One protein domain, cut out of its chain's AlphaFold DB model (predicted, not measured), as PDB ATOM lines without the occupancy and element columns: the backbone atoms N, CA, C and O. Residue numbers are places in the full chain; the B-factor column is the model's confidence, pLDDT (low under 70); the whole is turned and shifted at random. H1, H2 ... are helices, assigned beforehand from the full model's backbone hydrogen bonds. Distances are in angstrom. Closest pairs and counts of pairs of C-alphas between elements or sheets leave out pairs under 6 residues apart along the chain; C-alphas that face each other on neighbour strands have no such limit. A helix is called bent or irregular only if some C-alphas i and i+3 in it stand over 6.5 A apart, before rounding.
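Overview. This is residues 26 to 200 of the 200 residues of the protein "NAD(P)(+)--arginine ADP-ribosyltransferase" of Danio rerio (UniProt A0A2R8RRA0). Picture a pile of crossed helices, H1, H2, H3 and H6, at one end of the longest axis, and at the other end a looser part of mostly unnamed chain with the short helix H7. Two long stretches with no named element join these ends: residues 26 to 47 lead to H1, and residues 153 to 187 run from H6 to the H7 end, fold back past the middle and go out again to H7. The printed part has 175 residues with seven named helices, H1 to H7 in order along the chain, and no named strand; its class is all helix, though under half of the residues, 81, are in named elements. The whole is compact, with a radius of gyration of the C-alphas of 16.7 A and spans of 45 by 36 by 36 A.

Along the chain. Start at C-alpha 26 at (8.849, -17.223, 35.802) and go along to C-alpha 48 at (9.168, -48.444, 59.431), where H1 begins, residues 48 to 65, 23.7 A long. H1 has a kink of 47 degrees near residue 55 and is irregular, with C-alphas 57 and 60 7.5 A apart. Next find H2, residues 68 to 80, 18.1 A, and H3, residues 93 to 103, 15.6 A. H4 is residues 114 to 123, 14.0 A, and H5 is residues 125 to 129, 6.3 A. H6 runs 24.2 A over residues 136 to 152. H7, residues 188 to 194, 10.3 A, ends at C-alpha 194 at (19.057, -24.556, 39.050).

Arrangement. Begin at the hub, H3, which touches H2, H4 and H6. Look at Gly 77 and Ile 97, the closest C-alphas of H2 and H3, 4.8 A apart; these helices run opposite ways at a steep tilt of 62 degrees. H6 touches H3 with residues 138 to 145 alone, about perpendicular at 76 degrees; the closest C-alphas are those of His 95 and Leu 141, 5.4 A apart. H3 and H4 only just touch, with 3 pairs of C-alphas within 8 A, the closest those of Tyr 102 and Tyr 114, 5.4 A apart. H1 touches H6 at a steep tilt of 44 degrees, opposite ways, with the C-alphas of Val 55 and Ser 137 closest at 5.3 A. H1 and H2 touch only at the corner, closest at the C-alphas of Arg 64 and Asn 71, 4.5 A. H4 and H5 meet only through their link, and H7 touches no helix. Every O i to N i+4 pair is within hydrogen-bond range in H2, H3, H4, H5 and H6, against 11 of 14 in H1 and 2 of 3 in H7.

Size, cuts and confidence. The two farthest C-alphas, of Glu 27 and Arg 89, are 46.5 A apart. The printed part has no cut and ends at Phe 200, the chain's last residue. The links H2 to H3 and H6 to H7 are long, with 12 and 35 residues. Near the end, residues 163 to 164 pair with residues 198 to 199, antiparallel. The mean pLDDT of the printed part is 88.9; look for values under 70 at residues 26 to 31, 86, 171 and 195 to 198.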
ATOM      1  N   ALA A  26      10.229 -17.263  35.340       40.64
ATOM      2  CA  ALA A  26       8.849 -17.223  35.802       40.64
ATOM      3  C   ALA A  26       8.677 -16.010  36.728       40.64
ATOM      4  O   ALA A  26       9.590 -15.695  37.494       40.64
ATOM      5  N   GLU A  27       7.532 -15.333  36.629       38.21
ATOM      6  CA  GLU A  27       7.168 -14.188  37.466       38.21
ATOM      7  C   GLU A  27       7.273 -14.517  38.963       38.21
ATOM      8  O   GLU A  27       7.007 -15.638  39.404       38.21
ATOM      9  N   ALA A  28       7.696 -13.520  39.745       44.77
ATOM     10  CA  ALA A  28       7.949 -13.628  41.174       44.77
ATOM     11  C   ALA A  28       6.648 -13.879  41.956       44.77
ATOM     12  O   ALA A  28       5.952 -12.953  42.361       44.77
ATOM     13  N   GLN A  29       6.324 -15.148  42.180       49.99
ATOM     14  CA  GLN A  29       5.297 -15.548  43.133       49.99
ATOM     15  C   GLN A  29       5.931 -15.591  44.535       49.99
ATOM     16  O   GLN A  29       6.872 -16.353  44.763       49.99
ATOM     17  N   ASP A  30       5.461 -14.732  45.447       58.67
ATOM     18  CA  ASP A  30       5.939 -14.640  46.836       58.67
ATOM     19  C   ASP A  30       5.486 -15.891  47.606       58.67
ATOM     20  O   ASP A  30       4.341 -15.991  48.053       58.67
ATOM     21  N   TYR A  31       6.366 -16.888  47.698       65.13
ATOM     22  CA  TYR A  31       6.129 -18.066  48.526       65.13
ATOM     23  C   TYR A  31       6.576 -17.734  49.954       65.13
ATOM     24  O   TYR A  31       7.769 -17.505  50.167       65.13
ATOM     25  N   PRO A  32       5.676 -17.683  50.954       72.02
ATOM     26  CA  PRO A  32       6.106 -17.471  52.326       72.02
ATOM     27  C   PRO A  32       6.970 -18.656  52.763       72.02
ATOM     28  O   PRO A  32       6.567 -19.812  52.644       72.02
ATOM     29  N   LEU A  33       8.168 -18.373  53.274       83.39
ATOM     30  CA  LEU A  33       8.912 -19.374  54.029       83.39
ATOM     31  C   LEU A  33       8.192 -19.572  55.354       83.39
ATOM     32  O   LEU A  33       8.062 -18.623  56.117       83.39
ATOM     33  N   ASP A  34       7.717 -20.778  55.621       87.47
ATOM     34  CA  ASP A  34       7.011 -21.134  56.846       87.47
ATOM     35  C   ASP A  34       7.466 -22.520  57.340       87.47
ATOM     36  O   ASP A  34       8.488 -23.056  56.904       87.47
ATOM     37  N   MET A  35       6.726 -23.103  58.283       91.96
ATOM     38  CA  MET A  35       6.996 -24.448  58.804       91.96
ATOM     39  C   MET A  35       6.379 -25.574  57.953       91.96
ATOM     40  O   MET A  35       6.410 -26.735  58.366       91.96
ATOM     41  N   ALA A  36       5.824 -25.264  56.779       92.55
ATOM     42  CA  ALA A  36       5.182 -26.185  55.846       92.55
ATOM     43  C   ALA A  36       4.198 -27.144  56.538       92.55
ATOM     44  O   ALA A  36       4.370 -28.362  56.545       92.55
ATOM     45  N   LEU A  37       3.151 -26.604  57.169       94.44
ATOM     46  CA  LEU A  37       2.196 -27.409  57.952       94.44
ATOM     47  C   LEU A  37       1.297 -28.320  57.095       94.44
ATOM     48  O   LEU A  37       0.647 -29.221  57.639       94.44
ATOM     49  N   ASN A  38       1.288 -28.098  55.778       95.23
ATOM     50  CA  ASN A  38       0.511 -28.838  54.780       95.23
ATOM     51  C   ASN A  38       1.307 -29.955  54.085       95.23
ATOM     52  O   ASN A  38       0.763 -30.639  53.213       95.23
ATOM     53  N   SER A  39       2.567 -30.168  54.474       96.85
ATOM     54  CA  SER A  39       3.413 -31.186  53.859       96.85
ATOM     55  C   SER A  39       3.214 -32.579  54.436       96.85
ATOM     56  O   SER A  39       2.872 -32.742  55.607       96.85
ATOM     57  N   VAL A  40       3.535 -33.590  53.635       97.87
ATOM     58  CA  VAL A  40       3.784 -34.953  54.105       97.87
ATOM     59  C   VAL A  40       5.166 -35.006  54.761       97.87
ATOM     60  O   VAL A  40       6.186 -34.843  54.092       97.87
ATOM     61  N   ASP A  41       5.214 -35.254  56.070       96.30
ATOM     62  CA  ASP A  41       6.431 -35.211  56.896       96.30
ATOM     63  C   ASP A  41       6.637 -36.458  57.789       96.30
ATOM     64  O   ASP A  41       7.361 -36.400  58.789       96.30
ATOM     65  N   ASP A  42       6.024 -37.596  57.433       96.89
ATOM     66  CA  ASP A  42       6.138 -38.843  58.198       96.89
ATOM     67  C   ASP A  42       7.583 -39.376  58.208       96.89
ATOM     68  O   ASP A  42       8.191 -39.669  57.180       96.89
ATOM     69  N   GLN A  43       8.125 -39.551  59.412       96.66
ATOM     70  CA  GLN A  43       9.473 -40.068  59.641       96.66
ATOM     71  C   GLN A  43       9.516 -41.590  59.826       96.66
ATOM     72  O   GLN A  43      10.599 -42.161  59.973       96.66
ATOM     73  N   PHE A  44       8.362 -42.257  59.862       96.81
ATOM     74  CA  PHE A  44       8.210 -43.702  60.024       96.81
ATOM     75  C   PHE A  44       8.855 -44.285  61.294       96.81
ATOM     76  O   PHE A  44       9.181 -45.475  61.336       96.81
ATOM     77  N   SER A  45       9.030 -43.481  62.348       93.54
ATOM     78  CA  SER A  45       9.796 -43.833  63.557       93.54
ATOM     79  C   SER A  45       9.302 -45.111  64.250       93.54
ATOM     80  O   SER A  45      10.113 -45.941  64.659       93.54
ATOM     81  N   ILE A  46       7.982 -45.310  64.309       95.78
ATOM     82  CA  ILE A  46       7.335 -46.467  64.952       95.78
ATOM     83  C   ILE A  46       6.755 -47.486  63.960       95.78
ATOM     84  O   ILE A  46       6.340 -48.573  64.354       95.78
ATOM     85  N   CYS A  47       6.712 -47.167  62.662       96.71
ATOM     86  CA  CYS A  47       6.015 -47.975  61.653       96.71
ATOM     87  C   CYS A  47       6.890 -48.381  60.455       96.71
ATOM     88  O   CYS A  47       6.390 -49.001  59.514       96.71
ATOM     89  N   ARG A  48       8.205 -48.126  60.501       96.79
ATOM     90  CA  ARG A  48       9.168 -48.444  59.431       96.79
ATOM     91  C   ARG A  48       9.036 -49.856  58.861       96.79
ATOM     92  O   ARG A  48       9.034 -50.036  57.646       96.79
ATOM     93  N   ALA A  49       8.942 -50.877  59.718       96.53
ATOM     94  CA  ALA A  49       8.837 -52.269  59.270       96.53
ATOM     95  C   ALA A  49       7.513 -52.536  58.533       96.53
ATOM     96  O   ALA A  49       7.501 -53.201  57.495       96.53
ATOM     97  N   LYS A  50       6.411 -51.966  59.038       98.02
ATOM     98  CA  LYS A  50       5.090 -52.048  58.410       98.02
ATOM     99  C   LYS A  50       5.096 -51.357  57.047       98.02
ATOM    100  O   LYS A  50       4.682 -51.977  56.071       98.02
ATOM    101  N   MET A  51       5.630 -50.137  56.964       97.84
ATOM    102  CA  MET A  51       5.700 -49.401  55.701       97.84
ATOM    103  C   MET A  51       6.617 -50.098  54.688       97.84
ATOM    104  O   MET A  51       6.219 -50.296  53.545       97.84
ATOM    105  N   SER A  52       7.771 -50.629  55.117       97.51
ATOM    106  CA  SER A  52       8.628 -51.442  54.242       97.51
ATOM    107  C   SER A  52       7.893 -52.651  53.661       97.51
ATOM    108  O   SER A  52       8.150 -53.005  52.514       97.51
ATOM    109  N   ARG A  53       7.010 -53.306  54.428       98.23
ATOM    110  CA  ARG A  53       6.215 -54.440  53.938       98.23
ATOM    111  C   ARG A  53       5.127 -53.988  52.962       98.23
ATOM    112  O   ARG A  53       4.909 -54.684  51.976       98.23
ATOM    113  N   LEU A  54       4.460 -52.865  53.225       98.17
ATOM    114  CA  LEU A  54       3.441 -52.307  52.328       98.17
ATOM    115  C   LEU A  54       4.037 -51.876  50.986       98.17
ATOM    116  O   LEU A  54       3.498 -52.224  49.941       98.17
ATOM    117  N   VAL A  55       5.193 -51.213  51.008       98.30
ATOM    118  CA  VAL A  55       5.932 -50.850  49.793       98.30
ATOM    119  C   VAL A  55       6.349 -52.086  49.001       98.30
ATOM    120  O   VAL A  55       6.218 -52.108  47.782       98.30
ATOM    121  N   GLU A  56       6.815 -53.139  49.679       97.21
ATOM    122  CA  GLU A  56       7.214 -54.385  49.019       97.21
ATOM    123  C   GLU A  56       6.036 -55.114  48.365       97.21
ATOM    124  O   GLU A  56       6.170 -55.614  47.253       97.21
ATOM    125  N   LYS A  57       4.902 -55.204  49.068       97.95
ATOM    126  CA  LYS A  57       3.788 -56.080  48.686       97.95
ATOM    127  C   LYS A  57       2.691 -55.393  47.876       97.95
ATOM    128  O   LYS A  57       1.947 -56.091  47.195       97.95
ATOM    129  N   THR A  58       2.575 -54.070  47.969       97.65
ATOM    130  CA  THR A  58       1.399 -53.336  47.484       97.65
ATOM    131  C   THR A  58       1.811 -52.060  46.757       97.65
ATOM    132  O   THR A  58       1.783 -52.035  45.527       97.65
ATOM    133  N   TYR A  59       2.268 -51.034  47.486       98.22
ATOM    134  CA  TYR A  59       2.353 -49.673  46.946       98.22
ATOM    135  C   TYR A  59       3.246 -49.567  45.718       98.22
ATOM    136  O   TYR A  59       2.823 -49.000  44.720       98.22
ATOM    137  N   LEU A  60       4.437 -50.173  45.722       98.39
ATOM    138  CA  LEU A  60       5.352 -49.995  44.595       98.39
ATOM    139  C   LEU A  60       4.795 -50.606  43.306       98.39
ATOM    140  O   LEU A  60       5.004 -50.058  42.228       98.39
ATOM    141  N   LYS A  61       4.095 -51.739  43.410       97.97
ATOM    142  CA  LYS A  61       3.475 -52.386  42.253       97.97
ATOM    143  C   LYS A  61       2.348 -51.512  41.704       97.97
ATOM    144  O   LYS A  61       2.328 -51.245  40.509       97.97
ATOM    145  N   GLU A  62       1.456 -51.049  42.572       97.94
ATOM    146  CA  GLU A  62       0.308 -50.224  42.184       97.94
ATOM    147  C   GLU A  62       0.740 -48.867  41.619       97.94
ATOM    148  O   GLU A  62       0.278 -48.468  40.556       97.94
ATOM    149  N   GLU A  63       1.677 -48.181  42.272       97.84
ATOM    150  CA  GLU A  63       2.190 -46.880  41.830       97.84
ATOM    151  C   GLU A  63       2.879 -46.973  40.464       97.84
ATOM    152  O   GLU A  63       2.701 -46.090  39.624       97.84
ATOM    153  N   ARG A  64       3.618 -48.062  40.206       97.78
ATOM    154  CA  ARG A  64       4.197 -48.345  38.884       97.78
ATOM    155  C   ARG A  64       3.113 -48.639  37.848       97.78
ATOM    156  O   ARG A  64       3.164 -48.092  36.754       97.78
ATOM    157  N   SER A  65       2.115 -49.458  38.174       97.76
ATOM    158  CA  SER A  65       1.010 -49.752  37.249       97.76
ATOM    159  C   SER A  65       0.158 -48.520  36.922       97.76
ATOM    160  O   SER A  65      -0.342 -48.410  35.810       97.76
ATOM    161  N   ASN A  66       0.030 -47.575  37.855       96.88
ATOM    162  CA  ASN A  66      -0.794 -46.374  37.701       96.88
ATOM    163  C   ASN A  66      -0.058 -45.185  37.054       96.88
ATOM    164  O   ASN A  66      -0.643 -44.110  36.902       96.88
ATOM    165  N   SER A  67       1.229 -45.321  36.722       96.34
ATOM    166  CA  SER A  67       2.012 -44.243  36.115       96.34
ATOM    167  C   SER A  67       3.125 -44.789  35.226       96.34
ATOM    168  O   SER A  67       4.190 -45.171  35.713       96.34
ATOM    169  N   ASN A  68       2.906 -44.747  33.906       95.15
ATOM    170  CA  ASN A  68       3.902 -45.151  32.904       95.15
ATOM    171  C   ASN A  68       5.234 -44.425  33.118       95.15
ATOM    172  O   ASN A  68       6.275 -45.063  33.223       95.15
ATOM    173  N   ARG A  69       5.173 -43.103  33.314       95.09
ATOM    174  CA  ARG A  69       6.325 -42.241  33.613       95.09
ATOM    175  C   ARG A  69       7.120 -42.722  34.829       95.09
ATOM    176  O   ARG A  69       8.341 -42.832  34.766       95.09
ATOM    177  N   PHE A  70       6.443 -43.012  35.943       96.96
ATOM    178  CA  PHE A  70       7.123 -43.507  37.142       96.96
ATOM    179  C   PHE A  70       7.694 -44.911  36.924       96.96
ATOM    180  O   PHE A  70       8.815 -45.186  37.349       96.96
ATOM    181  N   ASN A  71       6.961 -45.790  36.239       97.48
ATOM    182  CA  ASN A  71       7.414 -47.147  35.965       97.48
ATOM    183  C   ASN A  71       8.644 -47.197  35.052       97.48
ATOM    184  O   ASN A  71       9.593 -47.906  35.378       97.48
ATOM    185  N   GLU A  72       8.647 -46.447  33.951       96.20
ATOM    186  CA  GLU A  72       9.793 -46.348  33.042       96.20
ATOM    187  C   GLU A  72      11.029 -45.867  33.797       96.20
ATOM    188  O   GLU A  72      12.090 -46.491  33.747       96.20
ATOM    189  N   LEU A  73      10.880 -44.799  34.582       95.86
ATOM    190  CA  LEU A  73      11.998 -44.257  35.335       95.86
ATOM    191  C   LEU A  73      12.492 -45.226  36.420       95.86
ATOM    192  O   LEU A  73      13.699 -45.362  36.639       95.86
ATOM    193  N   TRP A  74      11.575 -45.953  37.059       97.75
ATOM    194  CA  TRP A  74      11.917 -47.011  38.003       97.75
ATOM    195  C   TRP A  74      12.704 -48.146  37.335       97.75
ATOM    196  O   TRP A  74      13.703 -48.598  37.893       97.75
ATOM    197  N   GLN A  75      12.313 -48.577  36.130       97.48
ATOM    198  CA  GLN A  75      13.036 -49.592  35.350       97.48
ATOM    199  C   GLN A  75      14.445 -49.123  34.969       97.48
ATOM    200  O   GLN A  75      15.407 -49.883  35.097       97.48
ATOM    201  N   VAL A  76      14.602 -47.858  34.562       95.37
ATOM    202  CA  VAL A  76      15.931 -47.274  34.317       95.37
ATOM    203  C   VAL A  76      16.756 -47.287  35.605       95.37
ATOM    204  O   VAL A  76      17.925 -47.678  35.584       95.37
ATOM    205  N   GLY A  77      16.153 -46.939  36.742       95.13
ATOM    206  CA  GLY A  77      16.802 -47.030  38.047       95.13
ATOM    207  C   GLY A  77      17.195 -48.462  38.425       95.13
ATOM    208  O   GLY A  77      18.293 -48.678  38.931       95.13
ATOM    209  N   GLU A  78      16.380 -49.472  38.118       95.83
ATOM    210  CA  GLU A  78      16.716 -50.886  38.346       95.83
ATOM    211  C   GLU A  78      17.996 -51.325  37.611       95.83
ATOM    212  O   GLU A  78      18.692 -52.223  38.106       95.83
ATOM    213  N   GLN A  79      18.313 -50.671  36.484       94.36
ATOM    214  CA  GLN A  79      19.509 -50.897  35.669       94.36
ATOM    215  C   GLN A  79      20.697 -50.014  36.082       94.36
ATOM    216  O   GLN A  79      21.824 -50.505  36.158       94.36
ATOM    217  N   LYS A  80      20.455 -48.722  36.342       92.94
ATOM    218  CA  LYS A  80      21.499 -47.689  36.479       92.94
ATOM    219  C   LYS A  80      21.807 -47.269  37.914       92.94
ATOM    220  O   LYS A  80      22.822 -46.612  38.136       92.94
ATOM    221  N   ALA A  81      20.969 -47.615  38.889       88.85
ATOM    222  CA  ALA A  81      21.189 -47.192  40.266       88.85
ATOM    223  C   ALA A  81      22.490 -47.773  40.839       88.85
ATOM    224  O   ALA A  81      22.800 -48.959  40.672       88.85
ATOM    225  N   VAL A  82      23.236 -46.932  41.561       83.46
ATOM    226  CA  VAL A  82      24.538 -47.297  42.128       83.46
ATOM    227  C   VAL A  82      24.374 -48.447  43.121       83.46
ATOM    228  O   VAL A  82      23.528 -48.408  44.024       83.46
ATOM    229  N   ARG A  83      25.217 -49.475  42.979       80.19
ATOM    230  CA  ARG A  83      25.159 -50.723  43.757       80.19
ATOM    231  C   ARG A  83      25.780 -50.610  45.154       80.19
ATOM    232  O   ARG A  83      26.544 -51.471  45.574       80.19
ATOM    233  N   VAL A  84      25.437 -49.550  45.889       74.63
ATOM    234  CA  VAL A  84      25.961 -49.278  47.244       74.63
ATOM    235  C   VAL A  84      25.338 -50.157  48.333       74.63
ATOM    236  O   VAL A  84      25.912 -50.311  49.410       74.63
ATOM    237  N   TRP A  85      24.190 -50.789  48.055       70.07
ATOM    238  CA  TRP A  85      23.488 -51.678  48.995       70.07
ATOM    239  C   TRP A  85      24.300 -52.915  49.405       70.07
ATOM    240  O   TRP A  85      23.945 -53.586  50.367       70.07
ATOM    241  N   ASN A  86      25.396 -53.209  48.706       66.27
ATOM    242  CA  ASN A  86      26.298 -54.301  49.064       66.27
ATOM    243  C   ASN A  86      27.145 -53.992  50.310       66.27
ATOM    244  O   ASN A  86      27.660 -54.916  50.930       66.27
ATOM    245  N   PHE A  87      27.279 -52.717  50.693       70.56
ATOM    246  CA  PHE A  87      28.166 -52.290  51.782       70.56
ATOM    247  C   PHE A  87      27.413 -51.833  53.033       70.56
ATOM    248  O   PHE A  87      27.943 -51.890  54.139       70.56
ATOM    249  N   LEU A  88      26.162 -51.401  52.878       77.68
ATOM    250  CA  LEU A  88      25.352 -50.856  53.960       77.68
ATOM    251  C   LEU A  88      24.214 -51.825  54.292       77.68
ATOM    252  O   LEU A  88      23.201 -51.856  53.601       77.68
ATOM    253  N   ARG A  89      24.339 -52.594  55.385       76.41
ATOM    254  CA  ARG A  89      23.428 -53.714  55.727       76.41
ATOM    255  C   ARG A  89      21.935 -53.351  55.727       76.41
ATOM    256  O   ARG A  89      21.088 -54.187  55.428       76.41
ATOM    257  N   ARG A  90      21.592 -52.116  56.107       84.55
ATOM    258  CA  ARG A  90      20.198 -51.631  56.145       84.55
ATOM    259  C   ARG A  90      19.747 -50.991  54.833       84.55
ATOM    260  O   ARG A  90      18.547 -50.810  54.632       84.55
ATOM    261  N   PHE A  91      20.688 -50.635  53.967       90.39
ATOM    262  CA  PHE A  91      20.427 -49.968  52.708       90.39
ATOM    263  C   PHE A  91      20.133 -51.015  51.635       90.39
ATOM    264  O   PHE A  91      20.985 -51.820  51.288       90.39
ATOM    265  N   LYS A  92      18.908 -51.031  51.115       92.72
ATOM    266  CA  LYS A  92      18.467 -52.010  50.119       92.72
ATOM    267  C   LYS A  92      18.619 -51.447  48.710       92.72
ATOM    268  O   LYS A  92      18.592 -50.235  48.519       92.72
ATOM    269  N   LYS A  93      18.629 -52.329  47.703       93.31
ATOM    270  CA  LYS A  93      18.594 -51.947  46.279       93.31
ATOM    271  C   LYS A  93      17.522 -50.898  45.960       93.31
ATOM    272  O   LYS A  93      17.791 -49.936  45.248       93.31
ATOM    273  N   LYS A  94      16.325 -51.042  46.536       95.99
ATOM    274  CA  LYS A  94      15.210 -50.104  46.329       95.99
ATOM    275  C   LYS A  94      15.496 -48.683  46.826       95.99
ATOM    276  O   LYS A  94      14.950 -47.752  46.253       95.99
ATOM    277  N   HIS A  95      16.371 -48.497  47.815       96.17
ATOM    278  CA  HIS A  95      16.809 -47.160  48.225       96.17
ATOM    279  C   HIS A  95      17.670 -46.502  47.144       96.17
ATOM    280  O   HIS A  95      17.417 -45.358  46.788       96.17
ATOM    281  N   SER A  96      18.632 -47.233  46.562       94.54
ATOM    282  CA  SER A  96      19.421 -46.710  45.436       94.54
ATOM    283  C   SER A  96      18.533 -46.350  44.249       94.54
ATOM    284  O   SER A  96      18.734 -45.308  43.636       94.54
ATOM    285  N   ILE A  97      17.550 -47.200  43.929       96.51
ATOM    286  CA  ILE A  97      16.612 -46.939  42.829       96.51
ATOM    287  C   ILE A  97      15.772 -45.697  43.125       96.51
ATOM    288  O   ILE A  97      15.669 -44.831  42.267       96.51
ATOM    289  N   ALA A  98      15.218 -45.576  44.334       97.32
ATOM    290  CA  ALA A  98      14.432 -44.411  44.729       97.32
ATOM    291  C   ALA A  98      15.237 -43.110  44.619       97.32
ATOM    292  O   ALA A  98      14.730 -42.129  44.080       97.32
ATOM    293  N   ILE A  99      16.502 -43.117  45.055       95.65
ATOM    294  CA  ILE A  99      17.383 -41.955  44.891       95.65
ATOM    295  C   ILE A  99      17.619 -41.669  43.410       95.65
ATOM    296  O   ILE A  99      17.423 -40.533  43.002       95.65
ATOM    297  N   TYR A 100      17.945 -42.681  42.598       95.52
ATOM    298  CA  TYR A 100      18.121 -42.498  41.154       95.52
ATOM    299  C   TYR A 100      16.884 -41.866  40.500       95.52
ATOM    300  O   TYR A 100      17.001 -40.918  39.734       95.52
ATOM    301  N   VAL A 101      15.696 -42.377  40.828       96.63
ATOM    302  CA  VAL A 101      14.407 -41.883  40.328       96.63
ATOM    303  C   VAL A 101      14.176 -40.427  40.742       96.63
ATOM    304  O   VAL A 101      13.747 -39.620  39.923       96.63
ATOM    305  N   TYR A 102      14.493 -40.067  41.988       95.72
ATOM    306  CA  TYR A 102      14.370 -38.694  42.478       95.72
ATOM    307  C   TYR A 102      15.367 -37.736  41.814       95.72
ATOM    308  O   TYR A 102      15.006 -36.612  41.474       95.72
ATOM    309  N   THR A 103      16.611 -38.167  41.602       92.25
ATOM    310  CA  THR A 103      17.678 -37.318  41.053       92.25
ATOM    311  C   THR A 103      17.739 -37.316  39.529       92.25
ATOM    312  O   THR A 103      18.531 -36.569  38.961       92.25
ATOM    313  N   TYR A 104      16.957 -38.156  38.846       92.49
ATOM    314  CA  TYR A 104      16.978 -38.212  37.391       92.49
ATOM    315  C   TYR A 104      16.537 -36.877  36.789       92.49
ATOM    316  O   TYR A 104      15.437 -36.383  37.055       92.49
ATOM    317  N   ALA A 105      17.403 -36.327  35.944       86.18
ATOM    318  CA  ALA A 105      17.180 -35.095  35.214       86.18
ATOM    319  C   ALA A 105      17.077 -35.381  33.711       86.18
ATOM    320  O   ALA A 105      17.779 -36.231  33.165       86.18
ATOM    321  N   SER A 106      16.187 -34.651  33.050       86.23
ATOM    322  CA  SER A 106      16.003 -34.649  31.605       86.23
ATOM    323  C   SER A 106      15.470 -33.280  31.196       86.23
ATOM    324  O   SER A 106      14.729 -32.661  31.962       86.23
ATOM    325  N   GLY A 107      15.808 -32.828  29.989       82.02
ATOM    326  CA  GLY A 107      15.217 -31.621  29.400       82.02
ATOM    327  C   GLY A 107      13.735 -31.730  29.114       82.02
ATOM    328  O   GLY A 107      13.047 -30.720  29.012       82.02
ATOM    329  N   ASP A 108      13.232 -32.957  29.026       87.62
ATOM    330  CA  ASP A 108      11.810 -33.217  28.979       87.62
ATOM    331  C   ASP A 108      11.283 -33.410  30.405       87.62
ATOM    332  O   ASP A 108      11.492 -34.449  31.044       87.62
ATOM    333  N   ILE A 109      10.571 -32.400  30.911       84.35
ATOM    334  CA  ILE A 109       9.968 -32.410  32.250       84.35
ATOM    335  C   ILE A 109       8.967 -33.562  32.436       84.35
ATOM    336  O   ILE A 109       8.681 -33.963  33.568       84.35
ATOM    337  N   ASN A 110       8.462 -34.141  31.342       86.69
ATOM    338  CA  ASN A 110       7.577 -35.299  31.381       86.69
ATOM    339  C   ASN A 110       8.325 -36.608  31.675       86.69
ATOM    340  O   ASN A 110       7.676 -37.602  31.985       86.69
ATOM    341  N   LYS A 111       9.667 -36.613  31.643       89.25
ATOM    342  CA  LYS A 111      10.513 -37.791  31.917       89.25
ATOM    343  C   LYS A 111      11.130 -37.829  33.317       89.25
ATOM    344  O   LYS A 111      11.648 -38.862  33.725       89.25
ATOM    345  N   VAL A 112      11.106 -36.727  34.064       92.91
ATOM    346  CA  VAL A 112      11.585 -36.689  35.469       92.91
ATOM    347  C   VAL A 112      10.457 -37.068  36.428       92.91
ATOM    348  O   VAL A 112       9.379 -37.338  35.949       92.91
ATOM    349  N   VAL A 113      10.581 -37.085  37.756       95.06
ATOM    350  CA  VAL A 113       9.386 -37.186  38.653       95.06
ATOM    351  C   VAL A 113       9.405 -36.218  39.826       95.06
ATOM    352  O   VAL A 113       8.345 -35.880  40.353       95.06
ATOM    353  N   TYR A 114      10.588 -35.723  40.198       92.52
ATOM    354  CA  TYR A 114      10.768 -34.864  41.362       92.52
ATOM    355  C   TYR A 114       9.878 -33.605  41.398       92.52
ATOM    356  O   TYR A 114       9.487 -33.254  42.504       92.52
ATOM    357  N   PRO A 115       9.499 -32.929  40.284       91.56
ATOM    358  CA  PRO A 115       8.676 -31.723  40.379       91.56
ATOM    359  C   PRO A 115       7.289 -32.029  40.947       91.56
ATOM    360  O   PRO A 115       6.890 -31.425  41.937       91.56
ATOM    361  N   GLN A 116       6.596 -33.024  40.379       94.83
ATOM    362  CA  GLN A 116       5.278 -33.440  40.868       94.83
ATOM    363  C   GLN A 116       5.377 -34.097  42.243       94.83
ATOM    364  O   GLN A 116       4.561 -33.826  43.114       94.83
ATOM    365  N   PHE A 117       6.393 -34.938  42.456       96.90
ATOM    366  CA  PHE A 117       6.615 -35.567  43.753       96.90
ATOM    367  C   PHE A 117       6.822 -34.529  44.865       96.90
ATOM    368  O   PHE A 117       6.207 -34.639  45.924       96.90
ATOM    369  N   ASN A 118       7.651 -33.507  44.634       94.83
ATOM    370  CA  ASN A 118       7.906 -32.459  45.620       94.83
ATOM    371  C   ASN A 118       6.676 -31.584  45.848       94.83
ATOM    372  O   ASN A 118       6.436 -31.200  46.988       94.83
ATOM    373  N   GLU A 119       5.892 -31.305  44.809       94.61
ATOM    374  CA  GLU A 119       4.643 -30.556  44.942       94.61
ATOM    375  C   GLU A 119       3.597 -31.328  45.757       94.61
ATOM    376  O   GLU A 119       3.080 -30.823  46.756       94.61
ATOM    377  N   ASP A 120       3.378 -32.599  45.420       96.70
ATOM    378  CA  ASP A 120       2.477 -33.476  46.167       96.70
ATOM    379  C   ASP A 120       2.975 -33.689  47.603       96.70
ATOM    380  O   ASP A 120       2.171 -33.806  48.522       96.70
ATOM    381  N   THR A 121       4.289 -33.718  47.835       97.11
ATOM    382  CA  THR A 121       4.845 -33.795  49.194       97.11
ATOM    383  C   THR A 121       4.609 -32.491  49.954       97.11
ATOM    384  O   THR A 121       4.249 -32.532  51.126       97.11
ATOM    385  N   ARG A 122       4.779 -31.330  49.308       95.06
ATOM    386  CA  ARG A 122       4.644 -30.006  49.932       95.06
ATOM    387  C   ARG A 122       3.217 -29.708  50.383       95.06
ATOM    388  O   ARG A 122       3.041 -29.133  51.452       95.06
ATOM    389  N   ASN A 123       2.229 -30.117  49.589       95.08
ATOM    390  CA  ASN A 123       0.825 -29.733  49.779       95.08
ATOM    391  C   ASN A 123      -0.115 -30.922  50.055       95.08
ATOM    392  O   ASN A 123      -1.314 -30.745  50.265       95.08
ATOM    393  N   GLY A 124       0.398 -32.153  50.047       96.67
ATOM    394  CA  GLY A 124      -0.417 -33.367  50.055       96.67
ATOM    395  C   GLY A 124      -0.721 -33.969  51.420       96.67
ATOM    396  O   GLY A 124      -1.139 -35.126  51.447       96.67
ATOM    397  N   LYS A 125      -0.556 -33.254  52.544       97.40
ATOM    398  CA  LYS A 125      -0.862 -33.797  53.885       97.40
ATOM    399  C   LYS A 125      -2.246 -34.436  53.962       97.40
ATOM    400  O   LYS A 125      -2.370 -35.560  54.445       97.40
ATOM    401  N   GLN A 126      -3.276 -33.766  53.443       98.01
ATOM    402  CA  GLN A 126      -4.630 -34.319  53.479       98.01
ATOM    403  C   GLN A 126      -4.754 -35.570  52.599       98.01
ATOM    404  O   GLN A 126      -5.323 -36.566  53.030       98.01
ATOM    405  N   ASN A 127      -4.145 -35.577  51.408       97.91
ATOM    406  CA  ASN A 127      -4.117 -36.770  50.556       97.91
ATOM    407  C   ASN A 127      -3.396 -37.937  51.248       97.91
ATOM    408  O   ASN A 127      -3.805 -39.086  51.101       97.91
ATOM    409  N   TYR A 128      -2.344 -37.660  52.015       97.70
ATOM    410  CA  TYR A 128      -1.633 -38.666  52.795       97.70
ATOM    411  C   TYR A 128      -2.501 -39.259  53.909       97.70
ATOM    412  O   TYR A 128      -2.565 -40.485  54.027       97.70
ATOM    413  N   ILE A 129      -3.211 -38.410  54.661       96.87
ATOM    414  CA  ILE A 129      -4.161 -38.812  55.713       96.87
ATOM    415  C   ILE A 129      -5.317 -39.633  55.126       96.87
ATOM    416  O   ILE A 129      -5.632 -40.711  55.630       96.87
ATOM    417  N   ASP A 130      -5.884 -39.179  54.008       97.48
ATOM    418  CA  ASP A 130      -7.028 -39.807  53.338       97.48
ATOM    419  C   ASP A 130      -6.662 -41.074  52.554       97.48
ATOM    420  O   ASP A 130      -7.513 -41.653  51.881       97.48
ATOM    421  N   LYS A 131      -5.400 -41.516  52.607       95.89
ATOM    422  CA  LYS A 131      -4.898 -42.678  51.855       95.89
ATOM    423  C   LYS A 131      -4.983 -42.523  50.328       95.89
ATOM    424  O   LYS A 131      -5.096 -43.508  49.606       95.89
ATOM    425  N   ARG A 132      -4.910 -41.283  49.837       96.61
ATOM    426  CA  ARG A 132      -4.946 -40.893  48.413       96.61
ATOM    427  C   ARG A 132      -3.592 -40.396  47.885       96.61
ATOM    428  O   ARG A 132      -3.507 -39.943  46.746       96.61
ATOM    429  N   TYR A 133      -2.535 -40.435  48.697       96.94
ATOM    430  CA  TYR A 133      -1.199 -40.018  48.276       96.94
ATOM    431  C   TYR A 133      -0.610 -40.997  47.253       96.94
ATOM    432  O   TYR A 133      -0.755 -42.208  47.375       96.94
ATOM    433  N   ARG A 134       0.045 -40.477  46.213       96.22
ATOM    434  CA  ARG A 134       0.457 -41.277  45.044       96.22
ATOM    435  C   ARG A 134       1.901 -41.774  45.100       96.22
ATOM    436  O   ARG A 134       2.345 -42.444  44.175       96.22
ATOM    437  N   TRP A 135       2.634 -41.413  46.151       97.44
ATOM    438  CA  TRP A 135       4.081 -41.606  46.237       97.44
ATOM    439  C   TRP A 135       4.507 -42.279  47.543       97.44
ATOM    440  O   TRP A 135       5.579 -41.969  48.062       97.44
ATOM    441  N   TYR A 136       3.693 -43.175  48.106       98.36
ATOM    442  CA  TYR A 136       4.029 -43.877  49.347       98.36
ATOM    443  C   TYR A 136       5.369 -44.605  49.234       98.36
ATOM    444  O   TYR A 136       6.189 -44.497  50.148       98.36
ATOM    445  N   SER A 137       5.639 -45.294  48.119       98.47
ATOM    446  CA  SER A 137       6.904 -46.026  47.962       98.47
ATOM    447  C   SER A 137       8.091 -45.096  47.826       98.47
ATOM    448  O   SER A 137       9.084 -45.280  48.530       98.47
ATOM    449  N   LEU A 138       8.004 -44.107  46.932       98.18
ATOM    450  CA  LEU A 138       9.108 -43.182  46.694       98.18
ATOM    451  C   LEU A 138       9.419 -42.380  47.964       98.18
ATOM    452  O   LEU A 138      10.569 -42.342  48.393       98.18
ATOM    453  N   TYR A 139       8.390 -41.836  48.618       98.40
ATOM    454  CA  TYR A 139       8.535 -41.075  49.854       98.40
ATOM    455  C   TYR A 139       9.143 -41.918  50.983       98.40
ATOM    456  O   TYR A 139      10.121 -41.499  51.606       98.40
ATOM    457  N   PHE A 140       8.622 -43.129  51.222       98.53
ATOM    458  CA  PHE A 140       9.161 -44.024  52.249       98.53
ATOM    459  C   PHE A 140      10.617 -44.397  51.974       98.53
ATOM    460  O   PHE A 140      11.456 -44.307  52.868       98.53
ATOM    461  N   LEU A 141      10.931 -44.816  50.746       98.24
ATOM    462  CA  LEU A 141      12.267 -45.288  50.397       98.24
ATOM    463  C   LEU A 141      13.302 -44.166  50.452       98.24
ATOM    464  O   LEU A 141      14.411 -44.420  50.912       98.24
ATOM    465  N   LEU A 142      12.955 -42.948  50.031       97.81
ATOM    466  CA  LEU A 142      13.833 -41.783  50.162       97.81
ATOM    467  C   LEU A 142      14.038 -41.401  51.631       97.81
ATOM    468  O   LEU A 142      15.176 -41.205  52.054       97.81
ATOM    469  N   THR A 143      12.962 -41.361  52.421       97.54
ATOM    470  CA  THR A 143      13.033 -41.050  53.857       97.54
ATOM    471  C   THR A 143      13.918 -42.060  54.586       97.54
ATOM    472  O   THR A 143      14.849 -41.678  55.297       97.54
ATOM    473  N   ASP A 144      13.692 -43.358  54.360       96.79
ATOM    474  CA  ASP A 144      14.485 -44.428  54.969       96.79
ATOM    475  C   ASP A 144      15.945 -44.385  54.490       96.79
ATOM    476  O   ASP A 144      16.869 -44.543  55.291       96.79
ATOM    477  N   ALA A 145      16.184 -44.101  53.204       95.00
ATOM    478  CA  ALA A 145      17.531 -43.968  52.656       95.00
ATOM    479  C   ALA A 145      18.321 -42.836  53.326       95.00
ATOM    480  O   ALA A 145      19.442 -43.069  53.782       95.00
ATOM    481  N   VAL A 146      17.736 -41.639  53.439       93.86
ATOM    482  CA  VAL A 146      18.374 -40.483  54.089       93.86
ATOM    483  C   VAL A 146      18.651 -40.774  55.563       93.86
ATOM    484  O   VAL A 146      19.749 -40.506  56.049       93.86
ATOM    485  N   GLN A 147      17.703 -41.389  56.277       94.11
ATOM    486  CA  GLN A 147      17.895 -41.766  57.680       94.11
ATOM    487  C   GLN A 147      19.024 -42.789  57.873       94.11
ATOM    488  O   GLN A 147      19.756 -42.708  58.863       94.11
ATOM    489  N   ILE A 148      19.173 -43.754  56.959       93.25
ATOM    490  CA  ILE A 148      20.285 -44.714  56.986       93.25
ATOM    491  C   ILE A 148      21.600 -43.982  56.714       93.25
ATOM    492  O   ILE A 148      22.506 -44.057  57.540       93.25
ATOM    493  N   LEU A 149      21.691 -43.234  55.612       90.81
ATOM    494  CA  LEU A 149      22.917 -42.539  55.210       90.81
ATOM    495  C   LEU A 149      23.400 -41.556  56.281       90.81
ATOM    496  O   LEU A 149      24.586 -41.541  56.598       90.81
ATOM    497  N   ARG A 150      22.487 -40.818  56.918       90.47
ATOM    498  CA  ARG A 150      22.808 -39.916  58.031       90.47
ATOM    499  C   ARG A 150      23.494 -40.643  59.194       90.47
ATOM    500  O   ARG A 150      24.430 -40.108  59.786       90.47
ATOM    501  N   LYS A 151      23.043 -41.857  59.532       90.54
ATOM    502  CA  LYS A 151      23.649 -42.669  60.601       90.54
ATOM    503  C   LYS A 151      25.032 -43.173  60.203       90.54
ATOM    504  O   LYS A 151      25.953 -43.075  61.007       90.54
ATOM    505  N   GLU A 152      25.189 -43.634  58.966       87.02
ATOM    506  CA  GLU A 152      26.486 -44.072  58.428       87.02
ATOM    507  C   GLU A 152      27.505 -42.920  58.391       87.02
ATOM    508  O   GLU A 152      28.681 -43.099  58.699       87.02
ATOM    509  N   GLN A 153      27.040 -41.702  58.114       86.64
ATOM    510  CA  GLN A 153      27.835 -40.470  58.151       86.64
ATOM    511  C   GLN A 153      28.043 -39.910  59.566       86.64
ATOM    512  O   GLN A 153      28.540 -38.793  59.714       86.64
ATOM    513  N   LYS A 154      27.653 -40.647  60.614       91.17
ATOM    514  CA  LYS A 154      27.774 -40.233  62.022       91.17
ATOM    515  C   LYS A 154      27.146 -38.861  62.305       91.17
ATOM    516  O   LYS A 154      27.679 -38.085  63.088       91.17
ATOM    517  N   ASN A 155      26.004 -38.567  61.676       89.31
ATOM    518  CA  ASN A 155      25.287 -37.292  61.799       89.31
ATOM    519  C   ASN A 155      26.113 -36.050  61.418       89.31
ATOM    520  O   ASN A 155      25.855 -34.966  61.936       89.31
ATOM    521  N   LYS A 156      27.092 -36.193  60.518       91.57
ATOM    522  CA  LYS A 156      27.866 -35.061  60.007       91.57
ATOM    523  C   LYS A 156      26.964 -34.039  59.297       91.57
ATOM    524  O   LYS A 156      26.095 -34.413  58.510       91.57
ATOM    525  N   CYS A 157      27.215 -32.757  59.555       91.52
ATOM    526  CA  CYS A 157      26.620 -31.627  58.838       91.52
ATOM    527  C   CYS A 157      27.487 -31.227  57.634       91.52
ATOM    528  O   CYS A 157      28.701 -31.450  57.629       91.52
ATOM    529  N   TYR A 158      26.853 -30.636  56.624       89.77
ATOM    530  CA  TYR A 158      27.497 -30.210  55.385       89.77
ATOM    531  C   TYR A 158      27.001 -28.823  54.998       89.77
ATOM    532  O   TYR A 158      25.800 -28.570  55.077       89.77
ATOM    533  N   ASP A 159      27.915 -27.979  54.523       90.77
ATOM    534  CA  ASP A 159      27.558 -26.731  53.858       90.77
ATOM    535  C   ASP A 159      27.134 -27.048  52.424       90.77
ATOM    536  O   ASP A 159      27.889 -27.641  51.643       90.77
ATOM    537  N   THR A 160      25.901 -26.693  52.085       91.67
ATOM    538  CA  THR A 160      25.333 -26.905  50.756       91.67
ATOM    539  C   THR A 160      24.512 -25.700  50.335       91.67
ATOM    540  O   THR A 160      24.124 -24.873  51.152       91.67
ATOM    541  N   PHE A 161      24.262 -25.612  49.033       88.35
ATOM    542  CA  PHE A 161      23.543 -24.522  48.402       88.35
ATOM    543  C   PHE A 161      22.349 -25.068  47.624       88.35
ATOM    544  O   PHE A 161      22.469 -26.090  46.937       88.35
ATOM    545  N   SER A 162      21.210 -24.385  47.680       86.08
ATOM    546  CA  SER A 162      20.022 -24.751  46.898       86.08
ATOM    547  C   SER A 162      19.505 -23.543  46.127       86.08
ATOM    548  O   SER A 162      19.030 -22.574  46.716       86.08
ATOM    549  N   GLY A 163      19.638 -23.584  44.801       84.73
ATOM    550  CA  GLY A 163      19.136 -22.532  43.924       84.73
ATOM    551  C   GLY A 163      17.700 -22.791  43.490       84.73
ATOM    552  O   GLY A 163      17.318 -23.925  43.199       84.73
ATOM    553  N   THR A 164      16.915 -21.725  43.405       79.04
ATOM    554  CA  THR A 164      15.521 -21.752  42.957       79.04
ATOM    555  C   THR A 164      15.220 -20.593  42.014       79.04
ATOM    556  O   THR A 164      15.907 -19.566  41.994       79.04
ATOM    557  N   LYS A 165      14.185 -20.761  41.189       77.45
ATOM    558  CA  LYS A 165      13.643 -19.678  40.362       77.45
ATOM    559  C   LYS A 165      12.755 -18.725  41.173       77.45
ATOM    560  O   LYS A 165      12.586 -17.589  40.752       77.45
ATOM    561  N   SER A 166      12.228 -19.172  42.314       76.74
ATOM    562  CA  SER A 166      11.356 -18.373  43.179       76.74
ATOM    563  C   SER A 166      12.139 -17.366  44.018       76.74
ATOM    564  O   SER A 166      13.299 -17.588  44.368       76.74
ATOM    565  N   THR A 167      11.477 -16.274  44.384       74.61
ATOM    566  CA  THR A 167      11.948 -15.309  45.384       74.61
ATOM    567  C   THR A 167      11.204 -15.528  46.695       74.61
ATOM    568  O   THR A 167      10.024 -15.873  46.680       74.61
ATOM    569  N   PHE A 168      11.881 -15.311  47.821       74.88
ATOM    570  CA  PHE A 168      11.315 -15.518  49.151       74.88
ATOM    571  C   PHE A 168      11.467 -14.268  50.010       74.88
ATOM    572  O   PHE A 168      12.532 -13.645  50.029       74.88
ATOM    573  N   ASN A 169      10.434 -13.942  50.784       74.01
ATOM    574  CA  ASN A 169      10.526 -12.924  51.821       74.01
ATOM    575  C   ASN A 169      11.093 -13.519  53.121       74.01
ATOM    576  O   ASN A 169      10.383 -14.166  53.892       74.01
ATOM    577  N   LEU A 170      12.381 -13.275  53.377       70.94
ATOM    578  CA  LEU A 170      13.094 -13.800  54.549       70.94
ATOM    579  C   LEU A 170      12.631 -13.198  55.886       70.94
ATOM    580  O   LEU A 170      12.879 -13.783  56.934       70.94
ATOM    581  N   HIS A 171      11.968 -12.038  55.885       68.81
ATOM    582  CA  HIS A 171      11.706 -11.288  57.118       68.81
ATOM    583  C   HIS A 171      10.516 -11.805  57.935       68.81
ATOM    584  O   HIS A 171      10.277 -11.311  59.035       68.81
ATOM    585  N   LYS A 172       9.758 -12.780  57.421       71.19
ATOM    586  CA  LYS A 172       8.500 -13.209  58.049       71.19
ATOM    587  C   LYS A 172       8.636 -14.377  59.030       71.19
ATOM    588  O   LYS A 172       7.754 -14.523  59.873       71.19
ATOM    589  N   SER A 173       9.718 -15.161  58.984       73.75
ATOM    590  CA  SER A 173       9.785 -16.438  59.716       73.75
ATOM    591  C   SER A 173      11.120 -16.673  60.415       73.75
ATOM    592  O   SER A 173      12.182 -16.540  59.816       73.75
ATOM    593  N   LYS A 174      11.057 -17.047  61.702       82.90
ATOM    594  CA  LYS A 174      12.228 -17.397  62.532       82.90
ATOM    595  C   LYS A 174      12.721 -18.822  62.300       82.90
ATOM    596  O   LYS A 174      13.901 -19.103  62.474       82.90
ATOM    597  N   GLU A 175      11.808 -19.706  61.927       88.22
ATOM    598  CA  GLU A 175      12.072 -21.105  61.624       88.22
ATOM    599  C   GLU A 175      11.443 -21.423  60.274       88.22
ATOM    600  O   GLU A 175      10.358 -20.928  59.955       88.22
ATOM    601  N   ILE A 176      12.149 -22.216  59.473       87.94
ATOM    602  CA  ILE A 176      11.718 -22.580  58.128       87.94
ATOM    603  C   ILE A 176      11.816 -24.089  57.942       87.94
ATOM    604  O   ILE A 176      12.758 -24.739  58.404       87.94
ATOM    605  N   ARG A 177      10.855 -24.648  57.213       90.27
ATOM    606  CA  ARG A 177      10.861 -26.041  56.778       90.27
ATOM    607  C   ARG A 177      10.344 -26.105  55.351       90.27
ATOM    608  O   ARG A 177       9.267 -25.613  55.060       90.27
ATOM    609  N   PHE A 178      11.080 -26.764  54.461       88.18
ATOM    610  CA  PHE A 178      10.685 -26.843  53.048       88.18
ATOM    611  C   PHE A 178       9.419 -27.677  52.798       88.18
ATOM    612  O   PHE A 178       8.766 -27.508  51.770       88.18
ATOM    613  N   GLY A 179       9.110 -28.621  53.694       90.79
ATOM    614  CA  GLY A 179       7.989 -29.559  53.574       90.79
ATOM    615  C   GLY A 179       8.191 -30.664  52.532       90.79
ATOM    616  O   GLY A 179       7.789 -31.795  52.759       90.79
ATOM    617  N   SER A 180       8.856 -30.372  51.415       93.35
ATOM    618  CA  SER A 180       9.259 -31.350  50.401       93.35
ATOM    619  C   SER A 180      10.695 -31.836  50.603       93.35
ATOM    620  O   SER A 180      11.472 -31.242  51.353       93.35
ATOM    621  N   PHE A 181      11.088 -32.878  49.865       94.06
ATOM    622  CA  PHE A 181      12.510 -33.149  49.668       94.06
ATOM    623  C   PHE A 181      13.156 -31.960  48.944       94.06
ATOM    624  O   PHE A 181      12.576 -31.391  48.015       94.06
ATOM    625  N   THR A 182      14.356 -31.584  49.385       90.28
ATOM    626  CA  THR A 182      15.097 -30.445  48.835       90.28
ATOM    627  C   THR A 182      16.465 -30.915  48.382       90.28
ATOM    628  O   THR A 182      17.256 -31.432  49.168       90.28
ATOM    629  N   SER A 183      16.733 -30.737  47.092       89.81
ATOM    630  CA  SER A 183      18.049 -30.989  46.517       89.81
ATOM    631  C   SER A 183      18.967 -29.795  46.777       89.81
ATOM    632  O   SER A 183      18.551 -28.639  46.686       89.81
ATOM    633  N   SER A 184      20.229 -30.077  47.074       90.20
ATOM    634  CA  SER A 184      21.273 -29.071  47.282       90.20
ATOM    635  C   SER A 184      22.598 -29.572  46.716       90.20
ATOM    636  O   SER A 184      22.781 -30.781  46.576       90.20
ATOM    637  N   SER A 185      23.528 -28.666  46.437       87.67
ATOM    638  CA  SER A 185      24.878 -28.990  45.972       87.67
ATOM    639  C   SER A 185      25.931 -28.391  46.896       87.67
ATOM    640  O   SER A 185      25.757 -27.288  47.401       87.67
ATOM    641  N   SER A 186      27.059 -29.077  47.079       89.42
ATOM    642  CA  SER A 186      28.250 -28.485  47.704       89.42
ATOM    643  C   SER A 186      28.914 -27.430  46.808       89.42
ATOM    644  O   SER A 186      29.748 -26.658  47.269       89.42
ATOM    645  N   ASN A 187      28.562 -27.390  45.519       88.95
ATOM    646  CA  ASN A 187      29.034 -26.395  44.570       88.95
ATOM    647  C   ASN A 187      27.975 -25.296  44.387       88.95
ATOM    648  O   ASN A 187      26.932 -25.499  43.760       88.95
ATOM    649  N   LYS A 188      28.280 -24.097  44.892       87.09
ATOM    650  CA  LYS A 188      27.402 -22.922  44.800       87.09
ATOM    651  C   LYS A 188      27.055 -22.544  43.361       87.09
ATOM    652  O   LYS A 188      25.925 -22.140  43.091       87.09
ATOM    653  N   ASP A 189      27.992 -22.684  42.431       87.01
ATOM    654  CA  ASP A 189      27.747 -22.346  41.030       87.01
ATOM    655  C   ASP A 189      26.844 -23.374  40.354       87.01
ATOM    656  O   ASP A 189      26.026 -23.006  39.514       87.01
ATOM    657  N   GLN A 190      26.905 -24.641  40.769       83.62
ATOM    658  CA  GLN A 190      25.925 -25.639  40.346       83.62
ATOM    659  C   GLN A 190      24.531 -25.313  40.897       83.62
ATOM    660  O   GLN A 190      23.557 -25.378  40.151       83.62
ATOM    661  N   ALA A 191      24.426 -24.904  42.165       83.75
ATOM    662  CA  ALA A 191      23.150 -24.496  42.750       83.75
ATOM    663  C   ALA A 191      22.537 -23.296  42.006       83.75
ATOM    664  O   ALA A 191      21.375 -23.355  41.612       83.75
ATOM    665  N   LYS A 192      23.327 -22.257  41.701       81.27
ATOM    666  CA  LYS A 192      22.883 -21.089  40.912       81.27
ATOM    667  C   LYS A 192      22.338 -21.449  39.526       81.27
ATOM    668  O   LYS A 192      21.504 -20.722  38.991       81.27
ATOM    669  N   ARG A 193      22.797 -22.551  38.918       78.02
ATOM    670  CA  ARG A 193      22.284 -23.005  37.612       78.02
ATOM    671  C   ARG A 193      20.855 -23.544  37.693       78.02
ATOM    672  O   ARG A 193      20.143 -23.461  36.699       78.02
ATOM    673  N   LEU A 194      20.421 -24.047  38.853       70.58
ATOM    674  CA  LEU A 194      19.057 -24.556  39.050       70.58
ATOM    675  C   LEU A 194      18.008 -23.430  39.102       70.58
ATOM    676  O   LEU A 194      16.839 -23.652  38.786       70.58
ATOM    677  N   GLY A 195      18.422 -22.202  39.428       61.64
ATOM    678  CA  GLY A 195      17.567 -21.026  39.350       61.64
ATOM    679  C   GLY A 195      18.301 -19.741  39.720       61.64
ATOM    680  O   GLY A 195      19.090 -19.708  40.659       61.64
ATOM    681  N   LYS A 196      18.032 -18.673  38.958       61.45
ATOM    682  CA  LYS A 196      18.643 -17.344  39.138       61.45
ATOM    683  C   LYS A 196      17.936 -16.472  40.191       61.45
ATOM    684  O   LYS A 196      18.316 -15.318  40.336       61.45
ATOM    685  N   GLY A 197      16.895 -16.978  40.855       63.06
ATOM    686  CA  GLY A 197      16.081 -16.196  41.786       63.06
ATOM    687  C   GLY A 197      16.757 -16.068  43.145       63.06
ATOM    688  O   GLY A 197      17.260 -15.008  43.504       63.06
ATOM    689  N   PHE A 198      16.792 -17.171  43.887       68.99
ATOM    690  CA  PHE A 198      17.322 -17.210  45.248       68.99
ATOM    691  C   PHE A 198      18.244 -18.419  45.431       68.99
ATOM    692  O   PHE A 198      18.013 -19.475  44.838       68.99
ATOM    693  N   VAL A 199      19.293 -18.269  46.241       75.89
ATOM    694  CA  VAL A 199      20.183 -19.366  46.648       75.89
ATOM    695  C   VAL A 199      20.181 -19.418  48.167       75.89
ATOM    696  O   VAL A 199      20.625 -18.459  48.798       75.89
ATOM    697  N   PHE A 200      19.670 -20.519  48.718       79.15
ATOM    698  CA  PHE A 200      19.875 -20.892  50.118       79.15
ATOM    699  C   PHE A 200      21.305 -21.373  50.319       79.15
ATOM    700  O   PHE A 200      21.800 -22.073  49.399       79.15
TER     701      PHE A 200